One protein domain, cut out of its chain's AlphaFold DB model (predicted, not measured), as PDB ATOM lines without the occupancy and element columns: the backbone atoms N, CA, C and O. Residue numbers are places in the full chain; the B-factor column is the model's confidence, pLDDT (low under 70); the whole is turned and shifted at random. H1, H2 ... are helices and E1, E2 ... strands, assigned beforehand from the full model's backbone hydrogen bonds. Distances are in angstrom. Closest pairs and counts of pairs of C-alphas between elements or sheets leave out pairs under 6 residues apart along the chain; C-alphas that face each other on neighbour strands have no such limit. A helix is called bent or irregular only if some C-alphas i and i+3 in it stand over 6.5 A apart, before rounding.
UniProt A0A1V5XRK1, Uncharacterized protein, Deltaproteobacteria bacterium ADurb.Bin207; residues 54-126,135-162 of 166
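This is residues 54 to 126 and 135 to 162 of the 166 residues of an uncharacterized protein of Deltaproteobacteria bacterium ADurb.Bin207 (UniProt A0A1V5XRK1). A small sheet of three strands makes the middle of this domain, with H5 lying lengthwise over one face and the short H4 crossing the opposite face. The long H3 passes near E2 and only grazes the sheet, while H2 packs on H5, away from the sheet. The printed part has 101 residues, with five named helices and three named strands in the order E1, E2, H1, H2, H3, H4, H5, E3; the class is mixed, helices and strands. The sheet runs E2, E1, E3 and is mixed, with E2 antiparallel and E3 parallel to E1. The whole is compact, with a radius of gyration of the C-alphas of 13.1 A and spans of 33 by 29 by 21 A.

Find C-alpha 54 at (191.739, 163.635, 175.145); from there E1, residues 54 to 58, runs 13.3 A. After residues 59 to 71 comes E2, residues 72 to 77, 17.4 A long. Next are H1, residues 78 to 83, and H2, residues 86 to 89. H1 is irregular: C-alphas 79 and 82 are 7.2 A apart. Look for C-alpha 97 at (210.623, 177.393, 184.426), where H3 begins; it runs 24.2 A to residue 113. H4 is residues 115 to 122, H5 is residues 138 to 147, 14.2 A long, and E3 is residues 151 to 153, ending at C-alpha 153 at (192.250, 161.442, 169.626).

Begin at the inner strand E1. It forms a hairpin with E2, where N 55 and O 75 are 2.8 A apart, within hydrogen-bond range. On its other side is E3, with N 56 and O 153 within range at 2.9 A. H5 is on the sheet, over E1 at a height of 8.7 A and along the strands, at 1 degree to E1 on the local plane; the closest C-alphas of the two are those of Gly 57 and Leu 138, 7.1 A apart. H4 is on the opposite face at a height of 9.3 A, across the strands, at 65 degrees to E2 on the local plane. The closest C-alphas of E2 and H4, those of Leu 76 and Leu 122, are 6.8 A apart. H3 and H4 are close but not clearly touching, with C-alphas 111 and 118 closest at 7.4 A, and about perpendicular at 88 degrees. H2 touches H5, their closest C-alphas being those of Val 86 and Ser 144, 5.5 A apart. H1 touches no helix and is not on the sheet. In H3, H4 and H5 every O i to N i+4 pair is within hydrogen-bond range; H1 has 0 of 2, but 2 of 3 O i to N i+3 pairs, and H2 is too short for an i+4 pair.

The C-alphas of Pro 94 and Thr 120, the two farthest apart, are 34.4 A from each other. Residues 127 to 134 are not printed, and C-alphas 126 and 135 are 29.3 A apart across this cut, in the link from H4 to H5. The link from E1 to E2, 13 residues, is long. The mean pLDDT of the printed part is 91.2, and no printed residue is under 70.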
ATOM      1  N   VAL A  54     190.480 162.891 175.121       95.31
ATOM      2  CA  VAL A  54     191.739 163.635 175.145       95.31
ATOM      3  C   VAL A  54     192.279 163.774 173.731       95.31
ATOM      4  O   VAL A  54     192.326 162.820 172.964       95.31
ATOM      5  N   VAL A  55     192.701 164.982 173.373       95.50
ATOM      6  CA  VAL A  55     193.438 165.227 172.135       95.50
ATOM      7  C   VAL A  55     194.923 165.178 172.449       95.50
ATOM      8  O   VAL A  55     195.403 165.936 173.292       95.50
ATOM      9  N   VAL A  56     195.651 164.318 171.749       95.00
ATOM     10  CA  VAL A  56     197.097 164.129 171.898       95.00
ATOM     11  C   VAL A  56     197.831 164.441 170.597       95.00
ATOM     12  O   VAL A  56     197.273 164.372 169.500       95.00
ATOM     13  N   GLY A  57     199.105 164.792 170.722       94.25
ATOM     14  CA  GLY A  57     200.006 165.039 169.601       94.25
ATOM     15  C   GLY A  57     201.412 165.321 170.106       94.25
ATOM     16  O   GLY A  57     201.726 165.040 171.262       94.25
ATOM     17  N   THR A  58     202.255 165.925 169.278       94.94
ATOM     18  CA  THR A  58     203.582 166.398 169.689       94.94
ATOM     19  C   THR A  58     203.699 167.916 169.591       94.94
ATOM     20  O   THR A  58     202.905 168.584 168.928       94.94
ATOM     21  N   LEU A  59     204.719 168.495 170.228       92.88
ATOM     22  CA  LEU A  59     205.033 169.912 170.035       92.88
ATOM     23  C   LEU A  59     205.385 170.243 168.574       92.88
ATOM     24  O   LEU A  59     205.136 171.368 168.145       92.88
ATOM     25  N   ALA A  60     205.931 169.292 167.808       92.38
ATOM     26  CA  ALA A  60     206.160 169.456 166.374       92.38
ATOM     27  C   ALA A  60     204.844 169.655 165.604       92.38
ATOM     28  O   ALA A  60     204.785 170.475 164.687       92.38
ATOM     29  N   ASP A  61     203.774 168.973 166.018       92.62
ATOM     30  CA  ASP A  61     202.461 169.070 165.375       92.62
ATOM     31  C   ASP A  61     201.783 170.427 165.586       92.62
ATOM     32  O   ASP A  61     200.822 170.736 164.888       92.62
ATOM     33  N   LEU A  62     202.277 171.266 166.502       89.69
ATOM     34  CA  LEU A  62     201.768 172.626 166.699       89.69
ATOM     35  C   LEU A  62     202.268 173.630 165.650       89.69
ATOM     36  O   LEU A  62     201.766 174.754 165.629       89.69
ATOM     37  N   ASP A  63     203.233 173.251 164.801       86.19
ATOM     38  CA  ASP A  63     203.916 174.152 163.855       86.19
ATOM     39  C   ASP A  63     204.564 175.365 164.559       86.19
ATOM     40  O   ASP A  63     204.469 176.515 164.131       86.19
ATOM     41  N   VAL A  64     205.207 175.108 165.706       83.00
ATOM     42  CA  VAL A  64     205.938 176.115 166.488       83.00
ATOM     43  C   VAL A  64     207.425 175.782 166.540       83.00
ATOM     44  O   VAL A  64     207.817 174.633 166.745       83.00
ATOM     45  N   GLU A  65     208.281 176.796 166.402       85.00
ATOM     46  CA  GLU A  65     209.723 176.614 166.576       85.00
ATOM     47  C   GLU A  65     210.039 176.313 168.047       85.00
ATOM     48  O   GLU A  65     209.905 177.162 168.929       85.00
ATOM     49  N   THR A  66     210.478 175.085 168.322       83.62
ATOM     50  CA  THR A  66     210.858 174.639 169.662       83.62
ATOM     51  C   THR A  66     212.092 173.745 169.611       83.62
ATOM     52  O   THR A  66     212.298 172.986 168.667       83.62
ATOM     53  N   ALA A  67     212.909 173.790 170.665       85.75
ATOM     54  CA  ALA A  67     214.027 172.860 170.851       85.75
ATOM     55  C   ALA A  67     213.569 171.450 171.280       85.75
ATOM     56  O   ALA A  67     214.398 170.568 171.501       85.75
ATOM     57  N   HIS A  68     212.262 171.251 171.454       86.81
ATOM     58  CA  HIS A  68     211.666 170.046 172.017       86.81
ATOM     59  C   HIS A  68     210.532 169.493 171.131       86.81
ATOM     60  O   HIS A  68     209.437 169.284 171.642       86.81
ATOM     61  N   PRO A  69     210.750 169.281 169.820       89.81
ATOM     62  CA  PRO A  69     209.677 168.929 168.882       89.81
ATOM     63  C   PRO A  69     208.980 167.609 169.244       89.81
ATOM     64  O   PRO A  69     207.760 167.520 169.167       89.81
ATOM     65  N   ASP A  70     209.733 166.626 169.732       91.31
ATOM     66  CA  ASP A  70     209.230 165.266 169.967       91.31
ATOM     67  C   ASP A  70     208.453 165.108 171.284       91.31
ATOM     68  O   ASP A  70     208.103 163.994 171.670       91.31
ATOM     69  N   ARG A  71     208.229 166.194 172.040       93.06
ATOM     70  CA  ARG A  71     207.531 166.086 173.327       93.06
ATOM     71  C   ARG A  71     206.039 165.913 173.104       93.06
ATOM     72  O   ARG A  71     205.453 166.750 172.409       93.06
ATOM     73  N   PRO A  72     205.423 164.893 173.714       95.12
ATOM     74  CA  PRO A  72     203.993 164.708 173.610       95.12
ATOM     75  C   PRO A  72     203.259 165.813 174.363       95.12
ATOM     76  O   PRO A  72     203.686 166.265 175.430       95.12
ATOM     77  N   ILE A  73     202.146 166.228 173.780       95.56
ATOM     78  CA  ILE A  73     201.202 167.191 174.325       95.56
ATOM     79  C   ILE A  73     199.837 166.535 174.454       95.56
ATOM     80  O   ILE A  73     199.505 165.613 173.709       95.56
ATOM     81  N   TRP A  74     199.036 167.050 175.375       95.50
ATOM     82  CA  TRP A  74     197.672 166.593 175.593       95.50
ATOM     83  C   TRP A  74     196.763 167.776 175.932       95.50
ATOM     84  O   TRP A  74     197.204 168.771 176.521       95.50
ATOM     85  N   ILE A  75     195.500 167.682 175.523       95.88
ATOM     86  CA  ILE A  75     194.447 168.681 175.730       95.88
ATOM     87  C   ILE A  75     193.147 167.937 176.057       95.88
ATOM     88  O   ILE A  75     192.728 167.072 175.295       95.88
ATOM     89  N   LEU A  76     192.499 168.288 177.164       94.94
ATOM     90  CA  LEU A  76     191.264 167.655 177.642       94.94
ATOM     91  C   LEU A  76     190.373 168.656 178.385       94.94
ATOM     92  O   LEU A  76     190.806 169.768 178.709       94.94
ATOM     93  N   LEU A  77     189.126 168.274 178.658       93.88
ATOM     94  CA  LEU A  77     188.213 169.073 179.480       93.88
ATOM     95  C   LEU A  77     188.656 169.069 180.945       93.88
ATOM     96  O   LEU A  77     189.036 168.037 181.487       93.88
ATOM     97  N   GLU A  78     188.579 170.224 181.610       93.12
ATOM     98  CA  GLU A  78     189.032 170.372 182.999       93.12
ATOM     99  C   GLU A  78     188.369 169.392 183.976       93.12
ATOM    100  O   GLU A  78     189.013 168.998 184.942       93.12
ATOM    101  N   GLU A  79     187.126 168.980 183.722       91.81
ATOM    102  CA  GLU A  79     186.403 168.029 184.573       91.81
ATOM    103  C   GLU A  79     187.037 166.633 184.622       91.81
ATOM    104  O   GLU A  79     186.960 165.987 185.661       91.81
ATOM    105  N   HIS A  80     187.738 166.221 183.560       90.62
ATOM    106  CA  HIS A  80     188.404 164.916 183.476       90.62
ATOM    107  C   HIS A  80     189.865 164.953 183.930       90.62
ATOM    108  O   HIS A  80     190.557 163.942 183.932       90.62
ATOM    109  N   HIS A  81     190.384 166.121 184.309       89.00
ATOM    110  CA  HIS A  81     191.801 166.270 184.644       89.00
ATOM    111  C   HIS A  81     192.220 165.465 185.883       89.00
ATOM    112  O   HIS A  81     193.377 165.065 185.986       89.00
ATOM    113  N   ASP A  82     191.306 165.231 186.823       87.31
ATOM    114  CA  ASP A  82     191.595 164.474 188.045       87.31
ATOM    115  C   ASP A  82     191.675 162.952 187.799       87.31
ATOM    116  O   ASP A  82     192.145 162.216 188.663       87.31
ATOM    117  N   GLU A  83     191.260 162.488 186.616       87.12
ATOM    118  CA  GLU A  83     191.306 161.082 186.180       87.12
ATOM    119  C   GLU A  83     192.656 160.724 185.518       87.12
ATOM    120  O   GLU A  83     192.906 159.578 185.165       87.12
ATOM    121  N   VAL A  84     193.550 161.706 185.360       88.75
ATOM    122  CA  VAL A  84     194.796 161.591 184.592       88.75
ATOM    123  C   VAL A  84     195.939 161.023 185.445       88.75
ATOM    124  O   VAL A  84     196.506 161.718 186.291       88.75
ATOM    125  N   GLY A  85     196.352 159.784 185.169       87.62
ATOM    126  CA  GLY A  85     197.416 159.069 185.887       87.62
ATOM    127  C   GLY A  85     198.807 159.132 185.236       87.62
ATOM    128  O   GLY A  85     199.792 158.676 185.825       87.62
ATOM    129  N   VAL A  86     198.938 159.710 184.036       87.94
ATOM    130  CA  VAL A  86     200.200 159.703 183.259       87.94
ATOM    131  C   VAL A  86     201.397 160.315 184.004       87.94
ATOM    132  O   VAL A  86     202.519 159.834 183.863       87.94
ATOM    133  N   PHE A  87     201.181 161.308 184.875       86.75
ATOM    134  CA  PHE A  87     202.248 161.913 185.689       86.75
ATOM    135  C   PHE A  87     202.748 161.014 186.823       86.75
ATOM    136  O   PHE A  87     203.891 161.161 187.261       86.75
ATOM    137  N   GLU A  88     201.910 160.098 187.309       89.00
ATOM    138  CA  GLU A  88     202.307 159.109 188.311       89.00
ATOM    139  C   GLU A  88     203.095 157.968 187.664       89.00
ATOM    140  O   GLU A  88     204.106 157.526 188.216       89.00
ATOM    141  N   ARG A  89     202.667 157.533 186.467       90.06
ATOM    142  CA  ARG A  89     203.345 156.494 185.674       90.06
ATOM    143  C   ARG A  89     204.692 156.972 185.129       90.06
ATOM    144  O   ARG A  89     205.678 156.240 185.207       90.06
ATOM    145  N   TYR A  90     204.745 158.211 184.637       89.88
ATOM    146  CA  TYR A  90     205.926 158.812 184.015       89.88
ATOM    147  C   TYR A  90     206.305 160.133 184.702       89.88
ATOM    148  O   TYR A  90     205.934 161.216 184.242       89.88
ATOM    149  N   PRO A  91     207.078 160.072 185.803       88.88
ATOM    150  CA  PRO A  91     207.518 161.262 186.516       88.88
ATOM    151  C   PRO A  91     208.370 162.192 185.648       88.88
ATOM    152  O   PRO A  91     209.299 161.778 184.946       88.88
ATOM    153  N   GLU A  92     208.089 163.484 185.752       89.12
ATOM    154  CA  GLU A  92     208.709 164.515 184.927       89.12
ATOM    155  C   GLU A  92     210.139 164.854 185.362       89.12
ATOM    156  O   GLU A  92     210.447 165.007 186.550       89.12
ATOM    157  N   ALA A  93     211.021 165.029 184.379       86.00
ATOM    158  CA  ALA A  93     212.358 165.537 184.625       86.00
ATOM    159  C   ALA A  93     212.312 167.047 184.930       86.00
ATOM    160  O   ALA A  93     211.506 167.787 184.359       86.00
ATOM    161  N   PRO A  94     213.204 167.559 185.799       86.94
ATOM    162  CA  PRO A  94     213.264 168.987 186.068       86.94
ATOM    163  C   PRO A  94     213.624 169.760 184.793       86.94
ATOM    164  O   PRO A  94     214.632 169.487 184.139       86.94
ATOM    165  N   MET A  95     212.822 170.775 184.479       87.81
ATOM    166  CA  MET A  95     213.015 171.664 183.336       87.81
ATOM    167  C   MET A  95     213.044 173.130 183.803       87.81
ATOM    168  O   MET A  95     212.367 173.477 184.776       87.81
ATOM    169  N   PRO A  96     213.812 174.022 183.144       91.62
ATOM    170  CA  PRO A  96     213.793 175.440 183.479       91.62
ATOM    171  C   PRO A  96     212.383 176.028 183.365       91.62
ATOM    172  O   PRO A  96     211.698 175.841 182.359       91.62
ATOM    173  N   SER A  97     211.968 176.802 184.369       91.94
ATOM    174  CA  SER A  97     210.623 177.393 184.426       91.94
ATOM    175  C   SER A  97     210.299 178.279 183.220       91.94
ATOM    176  O   SER A  97     209.169 178.270 182.742       91.94
ATOM    177  N   ALA A  98     211.292 179.002 182.693       91.31
ATOM    178  CA  ALA A  98     211.142 179.808 181.483       91.31
ATOM    179  C   ALA A  98     210.797 178.950 180.253       91.31
ATOM    180  O   ALA A  98     209.946 179.337 179.454       91.31
ATOM    181  N   THR A  99     211.408 177.768 180.130       90.44
ATOM    182  CA  THR A  99     211.109 176.814 179.057       90.44
ATOM    183  C   THR A  99     209.692 176.274 179.206       90.44
ATOM    184  O   THR A  99     208.922 176.348 178.256       90.44
ATOM    185  N   ILE A 100     209.312 175.826 180.409       91.62
ATOM    186  CA  ILE A 100     207.951 175.338 180.694       91.62
ATOM    187  C   ILE A 100     206.908 176.404 180.334       91.62
ATOM    188  O   ILE A 100     205.944 176.119 179.626       91.62
ATOM    189  N   ALA A 101     207.117 177.650 180.771       92.38
ATOM    190  CA  ALA A 101     206.207 178.756 180.489       92.38
ATOM    191  C   ALA A 101     206.084 179.041 178.984       92.38
ATOM    192  O   ALA A 101     204.981 179.282 178.496       92.38
ATOM    193  N   SER A 102     207.196 178.978 178.244       92.06
ATOM    194  CA  SER A 102     207.198 179.161 176.791       92.06
ATOM    195  C   SER A 102     206.414 178.059 176.074       92.06
ATOM    196  O   SER A 102     205.600 178.362 175.205       92.06
ATOM    197  N   LEU A 103     206.622 176.794 176.451       93.06
ATOM    198  CA  LEU A 103     205.933 175.650 175.847       93.06
ATOM    199  C   LEU A 103     204.429 175.683 176.133       93.06
ATOM    200  O   LEU A 103     203.621 175.587 175.212       93.06
ATOM    201  N   LEU A 104     204.040 175.918 177.389       93.69
ATOM    202  CA  LEU A 104     202.630 176.068 177.754       93.69
ATOM    203  C   LEU A 104     201.981 177.272 177.063       93.69
ATOM    204  O   LEU A 104     200.802 177.214 176.727       93.69
ATOM    205  N   SER A 105     202.723 178.360 176.836       93.44
ATOM    206  CA  SER A 105     202.211 179.504 176.075       93.44
ATOM    207  C   SER A 105     201.938 179.143 174.614       93.44
ATOM    208  O   SER A 105     200.902 179.544 174.091       93.44
ATOM    209  N   ALA A 106     202.811 178.360 173.976       92.50
ATOM    210  CA  ALA A 106     202.599 177.882 172.611       92.50
ATOM    211  C   ALA A 106     201.360 176.974 172.510       92.50
ATOM    212  O   ALA A 106     200.513 177.190 171.645       92.50
ATOM    213  N   ILE A 107     201.205 176.028 173.445       94.69
ATOM    214  CA  ILE A 107     200.026 175.148 173.510       94.69
ATOM    215  C   ILE A 107     198.750 175.982 173.705       94.69
ATOM    216  O   ILE A 107     197.778 175.796 172.977       94.69
ATOM    217  N   ARG A 108     198.763 176.970 174.612       93.81
ATOM    218  CA  ARG A 108     197.618 177.877 174.828       93.81
ATOM    219  C   ARG A 108     197.239 178.641 173.563       93.81
ATOM    220  O   ARG A 108     196.075 178.623 173.173       93.81
ATOM    221  N   GLN A 109     198.211 179.248 172.887       93.19
ATOM    222  CA  GLN A 109     197.966 179.975 171.637       93.19
ATOM    223  C   GLN A 109     197.359 179.069 170.559       93.19
ATOM    224  O   GLN A 109     196.437 179.484 169.855       93.19
ATOM    225  N   PHE A 110     197.825 177.821 170.455       93.44
ATOM    226  CA  PHE A 110     197.218 176.834 169.566       93.44
ATOM    227  C   PHE A 110     195.763 176.538 169.958       93.44
ATOM    228  O   PHE A 110     194.877 176.621 169.106       93.44
ATOM    229  N   THR A 111     195.496 176.258 171.238       92.75
ATOM    230  CA  THR A 111     194.135 175.949 171.709       92.75
ATOM    231  C   THR A 111     193.156 177.095 171.475       92.75
ATOM    232  O   THR A 111     192.034 176.858 171.039       92.75
ATOM    233  N   GLU A 112     193.585 178.344 171.675       93.12
ATOM    234  CA  GLU A 112     192.768 179.535 171.425       93.12
ATOM    235  C   GLU A 112     192.480 179.716 169.929       93.12
ATOM    236  O   GLU A 112     191.342 179.968 169.533       93.12
ATOM    237  N   LYS A 113     193.499 179.539 169.080       93.31
ATOM    238  CA  LYS A 113     193.370 179.642 167.620       93.31
ATOM    239  C   LYS A 113     192.445 178.567 167.040       93.31
ATOM    240  O   LYS A 113     191.731 178.839 166.076       93.31
ATOM    241  N   HIS A 114     192.453 177.365 167.615       92.81
ATOM    242  CA  HIS A 114     191.726 176.198 167.111       92.81
ATOM    243  C   HIS A 114     190.550 175.769 168.002       92.81
ATOM    244  O   HIS A 114     190.076 174.637 167.887       92.81
ATOM    245  N   ALA A 115     190.028 176.677 168.832       91.31
ATOM    246  CA  ALA A 115     188.964 176.390 169.797       91.31
ATOM    247  C   ALA A 115     187.745 175.695 169.166       91.31
ATOM    248  O   ALA A 115     187.266 174.703 169.697       91.31
ATOM    249  N   SER A 116     187.295 176.137 167.984       90.81
ATOM    250  CA  SER A 116     186.155 175.512 167.290       90.81
ATOM    251  C   SER A 116     186.421 174.065 166.854       90.81
ATOM    252  O   SER A 116     185.501 173.248 166.857       90.81
ATOM    253  N   GLY A 117     187.656 173.744 166.456       90.94
ATOM    254  CA  GLY A 117     188.035 172.381 166.084       90.94
ATOM    255  C   GLY A 117     188.110 171.487 167.316       90.94
ATOM    256  O   GLY A 117     187.514 170.415 167.339       90.94
ATOM    257  N   LEU A 118     188.750 171.980 168.379       91.81
ATOM    258  CA  LEU A 118     188.798 171.288 169.668       91.81
ATOM    259  C   LEU A 118     187.403 171.077 170.256       91.81
ATOM    260  O   LEU A 118     187.151 170.020 170.814       91.81
ATOM    261  N   GLN A 119     186.477 172.020 170.060       91.81
ATOM    262  CA  GLN A 119     185.094 171.886 170.513       91.81
ATOM    263  C   GLN A 119     184.341 170.768 169.794       91.81
ATOM    264  O   GLN A 119     183.467 170.127 170.372       91.81
ATOM    265  N   THR A 120     184.702 170.502 168.540       90.38
ATOM    266  CA  THR A 120     184.128 169.386 167.780       90.38
ATOM    267  C   THR A 120     184.624 168.040 168.312       90.38
ATOM    268  O   THR A 120     183.863 167.079 168.345       90.38
ATOM    269  N   LEU A 121     185.884 167.971 168.753       90.06
ATOM    270  CA  LEU A 121     186.493 166.745 169.273       90.06
ATOM    271  C   LEU A 121     186.105 166.475 170.730       90.06
ATOM    272  O   LEU A 121     185.615 165.397 171.054       90.06
ATOM    273  N   LEU A 122     186.314 167.465 171.596       90.44
ATOM    274  CA  LEU A 122     186.203 167.349 173.049       90.44
ATOM    275  C   LEU A 122     184.815 167.717 173.586       90.44
ATOM    276  O   LEU A 122     184.542 167.466 174.751       90.44
ATOM    277  N   GLY A 123     183.944 168.331 172.781       87.38
ATOM    278  CA  GLY A 123     182.707 168.935 173.279       87.38
ATOM    279  C   GLY A 123     182.935 170.356 173.817       87.38
ATOM    280  O   GLY A 123     183.882 171.019 173.404       87.38
ATOM    281  N   PRO A 124     182.063 170.898 174.685       86.00
ATOM    282  CA  PRO A 124     182.131 172.294 175.133       86.00
ATOM    283  C   PRO A 124     183.486 172.682 175.763       86.00
ATOM    284  O   PRO A 124     183.791 172.336 176.898       86.00
ATOM    285  N   THR A 125     184.301 173.466 175.052       81.94
ATOM    286  CA  THR A 125     185.677 173.832 175.454       81.94
ATOM    287  C   THR A 125     185.750 175.013 176.431       81.94
ATOM    288  O   THR A 125     186.740 175.745 176.437       81.94
ATOM    289  N   ASP A 126     184.717 175.253 177.243       82.00
ATOM    290  CA  ASP A 126     184.677 176.403 178.166       82.00
ATOM    291  C   ASP A 126     185.804 176.348 179.210       82.00
ATOM    292  O   ASP A 126     186.235 177.377 179.740       82.00
ATOM    293  N   SER A 135     209.411 163.151 180.044       88.38
ATOM    294  CA  SER A 135     209.998 161.829 180.276       88.38
ATOM    295  C   SER A 135     209.377 160.736 179.409       88.38
ATOM    296  O   SER A 135     210.062 159.758 179.131       88.38
ATOM    297  N   ALA A 136     208.130 160.918 178.969       91.81
ATOM    298  CA  ALA A 136     207.388 159.948 178.169       91.81
ATOM    299  C   ALA A 136     207.439 160.264 176.667       91.81
ATOM    300  O   ALA A 136     207.537 161.425 176.246       91.81
ATOM    301  N   THR A 137     207.358 159.211 175.865       94.44
ATOM    302  CA  THR A 137     207.081 159.244 174.427       94.44
ATOM    303  C   THR A 137     205.587 159.447 174.164       94.44
ATOM    304  O   THR A 137     204.761 159.321 175.067       94.44
ATOM    305  N   LEU A 138     205.216 159.766 172.920       94.56
ATOM    306  CA  LEU A 138     203.803 159.867 172.539       94.56
ATOM    307  C   LEU A 138     203.053 158.548 172.755       94.56
ATOM    308  O   LEU A 138     201.951 158.578 173.284       94.56
ATOM    309  N   GLU A 139     203.659 157.419 172.387       95.19
ATOM    310  CA  GLU A 139     203.059 156.088 172.554       95.19
ATOM    311  C   GLU A 139     202.763 155.790 174.031       95.19
ATOM    312  O   GLU A 139     201.650 155.403 174.361       95.19
ATOM    313  N   GLU A 140     203.709 156.077 174.930       95.81
ATOM    314  CA  GLU A 140     203.530 155.898 176.380       95.81
ATOM    315  C   GLU A 140     202.444 156.813 176.971       95.81
ATOM    316  O   GLU A 140     201.727 156.420 177.892       95.81
ATOM    317  N   VAL A 141     202.317 158.045 176.459       95.19
ATOM    318  CA  VAL A 141     201.248 158.967 176.873       95.19
ATOM    319  C   VAL A 141     199.887 158.472 176.385       95.19
ATOM    320  O   VAL A 141     198.939 158.497 177.164       95.19
ATOM    321  N   VAL A 142     199.792 158.009 175.134       95.50
ATOM    322  CA  VAL A 142     198.567 157.421 174.563       95.50
ATOM    323  C   VAL A 142     198.124 156.220 175.390       95.50
ATOM    324  O   VAL A 142     197.016 156.240 175.914       95.50
ATOM    325  N   GLU A 143     199.013 155.242 175.583       95.56
ATOM    326  CA  GLU A 143     198.727 154.029 176.358       95.56
ATOM    327  C   GLU A 143     198.279 154.381 177.782       95.56
ATOM    328  O   GLU A 143     197.313 153.824 178.290       95.56
ATOM    329  N   SER A 144     198.913 155.376 178.413       95.44
ATOM    330  CA  SER A 144     198.496 155.819 179.743       95.44
ATOM    331  C   SER A 144     197.088 156.410 179.772       95.44
ATOM    332  O   SER A 144     196.396 156.212 180.766       95.44
ATOM    333  N   PHE A 145     196.688 157.186 178.763       95.69
ATOM    334  CA  PHE A 145     195.337 157.748 178.710       95.69
ATOM    335  C   PHE A 145     194.297 156.662 178.418       95.69
ATOM    336  O   PHE A 145     193.235 156.661 179.037       95.69
ATOM    337  N   GLU A 146     194.609 155.714 177.535       95.25
ATOM    338  CA  GLU A 146     193.747 154.556 177.268       95.25
ATOM    339  C   GLU A 146     193.555 153.701 178.533       95.25
ATOM    340  O   GLU A 146     192.427 153.329 178.861       95.25
ATOM    341  N   ASP A 147     194.625 153.466 179.302       95.12
ATOM    342  CA  ASP A 147     194.580 152.777 180.601       95.12
ATOM    343  C   ASP A 147     193.740 153.523 181.653       95.12
ATOM    344  O   ASP A 147     193.159 152.895 182.543       95.12
ATOM    345  N   ASP A 148     193.688 154.855 181.568       93.44
ATOM    346  CA  ASP A 148     192.858 155.714 182.419       93.44
ATOM    347  C   ASP A 148     191.389 155.769 181.944       93.44
ATOM    348  O   ASP A 148     190.551 156.381 182.601       93.44
ATOM    349  N   GLY A 149     191.053 155.099 180.834       93.56
ATOM    350  CA  GLY A 149     189.694 155.012 180.296       93.56
ATOM    351  C   GLY A 149     189.318 156.134 179.328       93.56
ATOM    352  O   GLY A 149     188.132 156.330 179.065       93.56
ATOM    353  N   PHE A 150     190.296 156.868 178.792       94.69
ATOM    354  CA  PHE A 150     190.047 157.933 177.826       94.69
ATOM    355  C   PHE A 150     189.921 157.413 176.391       94.69
ATOM    356  O   PHE A 150     190.636 156.507 175.967       94.69
ATOM    357  N   ASP A 151     189.074 158.079 175.610       93.94
ATOM    358  CA  ASP A 151     189.092 158.024 174.150       93.94
ATOM    359  C   ASP A 151     190.170 158.988 173.621       93.94
ATOM    360  O   ASP A 151     190.076 160.218 173.763       93.94
ATOM    361  N   VAL A 152     191.244 158.418 173.067       93.94
ATOM    362  CA  VAL A 152     192.447 159.149 172.664       93.94
ATOM    363  C   VAL A 152     192.380 159.545 171.192       93.94
ATOM    364  O   VAL A 152     192.421 158.723 170.280       93.94
ATOM    365  N   LEU A 153     192.359 160.853 170.952       93.50
ATOM    366  CA  LEU A 153     192.250 161.442 169.626       93.50
ATOM    367  C   LEU A 153     193.603 161.998 169.178       93.50
ATOM    368  O   LEU A 153     194.077 163.012 169.698       93.50
ATOM    369  N   LEU A 154     194.198 161.396 168.145       88.88
ATOM    370  CA  LEU A 154     195.360 161.946 167.426       88.88
ATOM    371  C   LEU A 154     194.921 163.109 166.521       88.88
ATOM    372  O   LEU A 154     194.932 163.032 165.294       88.88
ATOM    373  N   GLY A 155     194.448 164.179 167.155       83.12
ATOM    374  CA  GLY A 155     193.716 165.265 166.514       83.12
ATOM    375  C   GLY A 155     194.566 166.467 166.127       83.12
ATOM    376  O   GLY A 155     193.988 167.502 165.818       83.12
ATOM    377  N   ILE A 156     195.899 166.397 166.171       90.62
ATOM    378  CA  ILE A 156     196.787 167.532 165.865       90.62
ATOM    379  C   ILE A 156     197.788 167.118 164.793       90.62
ATOM    380  O   ILE A 156     198.516 166.146 164.966       90.62
ATOM    381  N   HIS A 157     197.844 167.867 163.692       90.00
ATOM    382  CA  HIS A 157     198.829 167.643 162.639       90.00
ATOM    383  C   HIS A 157     199.148 168.940 161.887       90.00
ATOM    384  O   HIS A 157     198.233 169.657 161.476       90.00
ATOM    385  N   ASN A 158     200.436 169.231 161.668       88.25
ATOM    386  CA  ASN A 158     200.923 170.403 160.916       88.25
ATOM    387  C   ASN A 158     200.225 171.730 161.292       88.25
ATOM    388  O   ASN A 158     199.760 172.482 160.431       88.25
ATOM    389  N   GLY A 159     200.093 171.999 162.589       88.75
ATOM    390  CA  GLY A 159     199.503 173.221 163.129       88.75
ATOM    391  C   GLY A 159     197.989 173.319 162.949       88.75
ATOM    392  O   GLY A 159     197.450 174.427 162.985       88.75
ATOM    393  N   GLN A 160     197.296 172.198 162.720       90.56
ATOM    394  CA  GLN A 160     195.845 172.127 162.549       90.56
ATOM    395  C   GLN A 160     195.226 171.046 163.431       90.56
ATOM    396  O   GLN A 160     195.866 170.047 163.752       90.56
ATOM    397  N   VAL A 161     193.949 171.242 163.771       90.75
ATOM    398  CA  VAL A 161     193.125 170.190 164.370       90.75
ATOM    399  C   VAL A 161     192.545 169.322 163.255       90.75
ATOM    400  O   VAL A 161     191.867 169.841 162.366       90.75
ATOM    401  N   VAL A 162     192.818 168.020 163.297       89.88
ATOM    402  CA  VAL A 162     192.292 167.024 162.357       89.88
ATOM    403  C   VAL A 162     191.042 166.405 162.965       89.88
ATOM    404  O   VAL A 162     191.078 165.873 164.071       89.88
TER     405      VAL A 162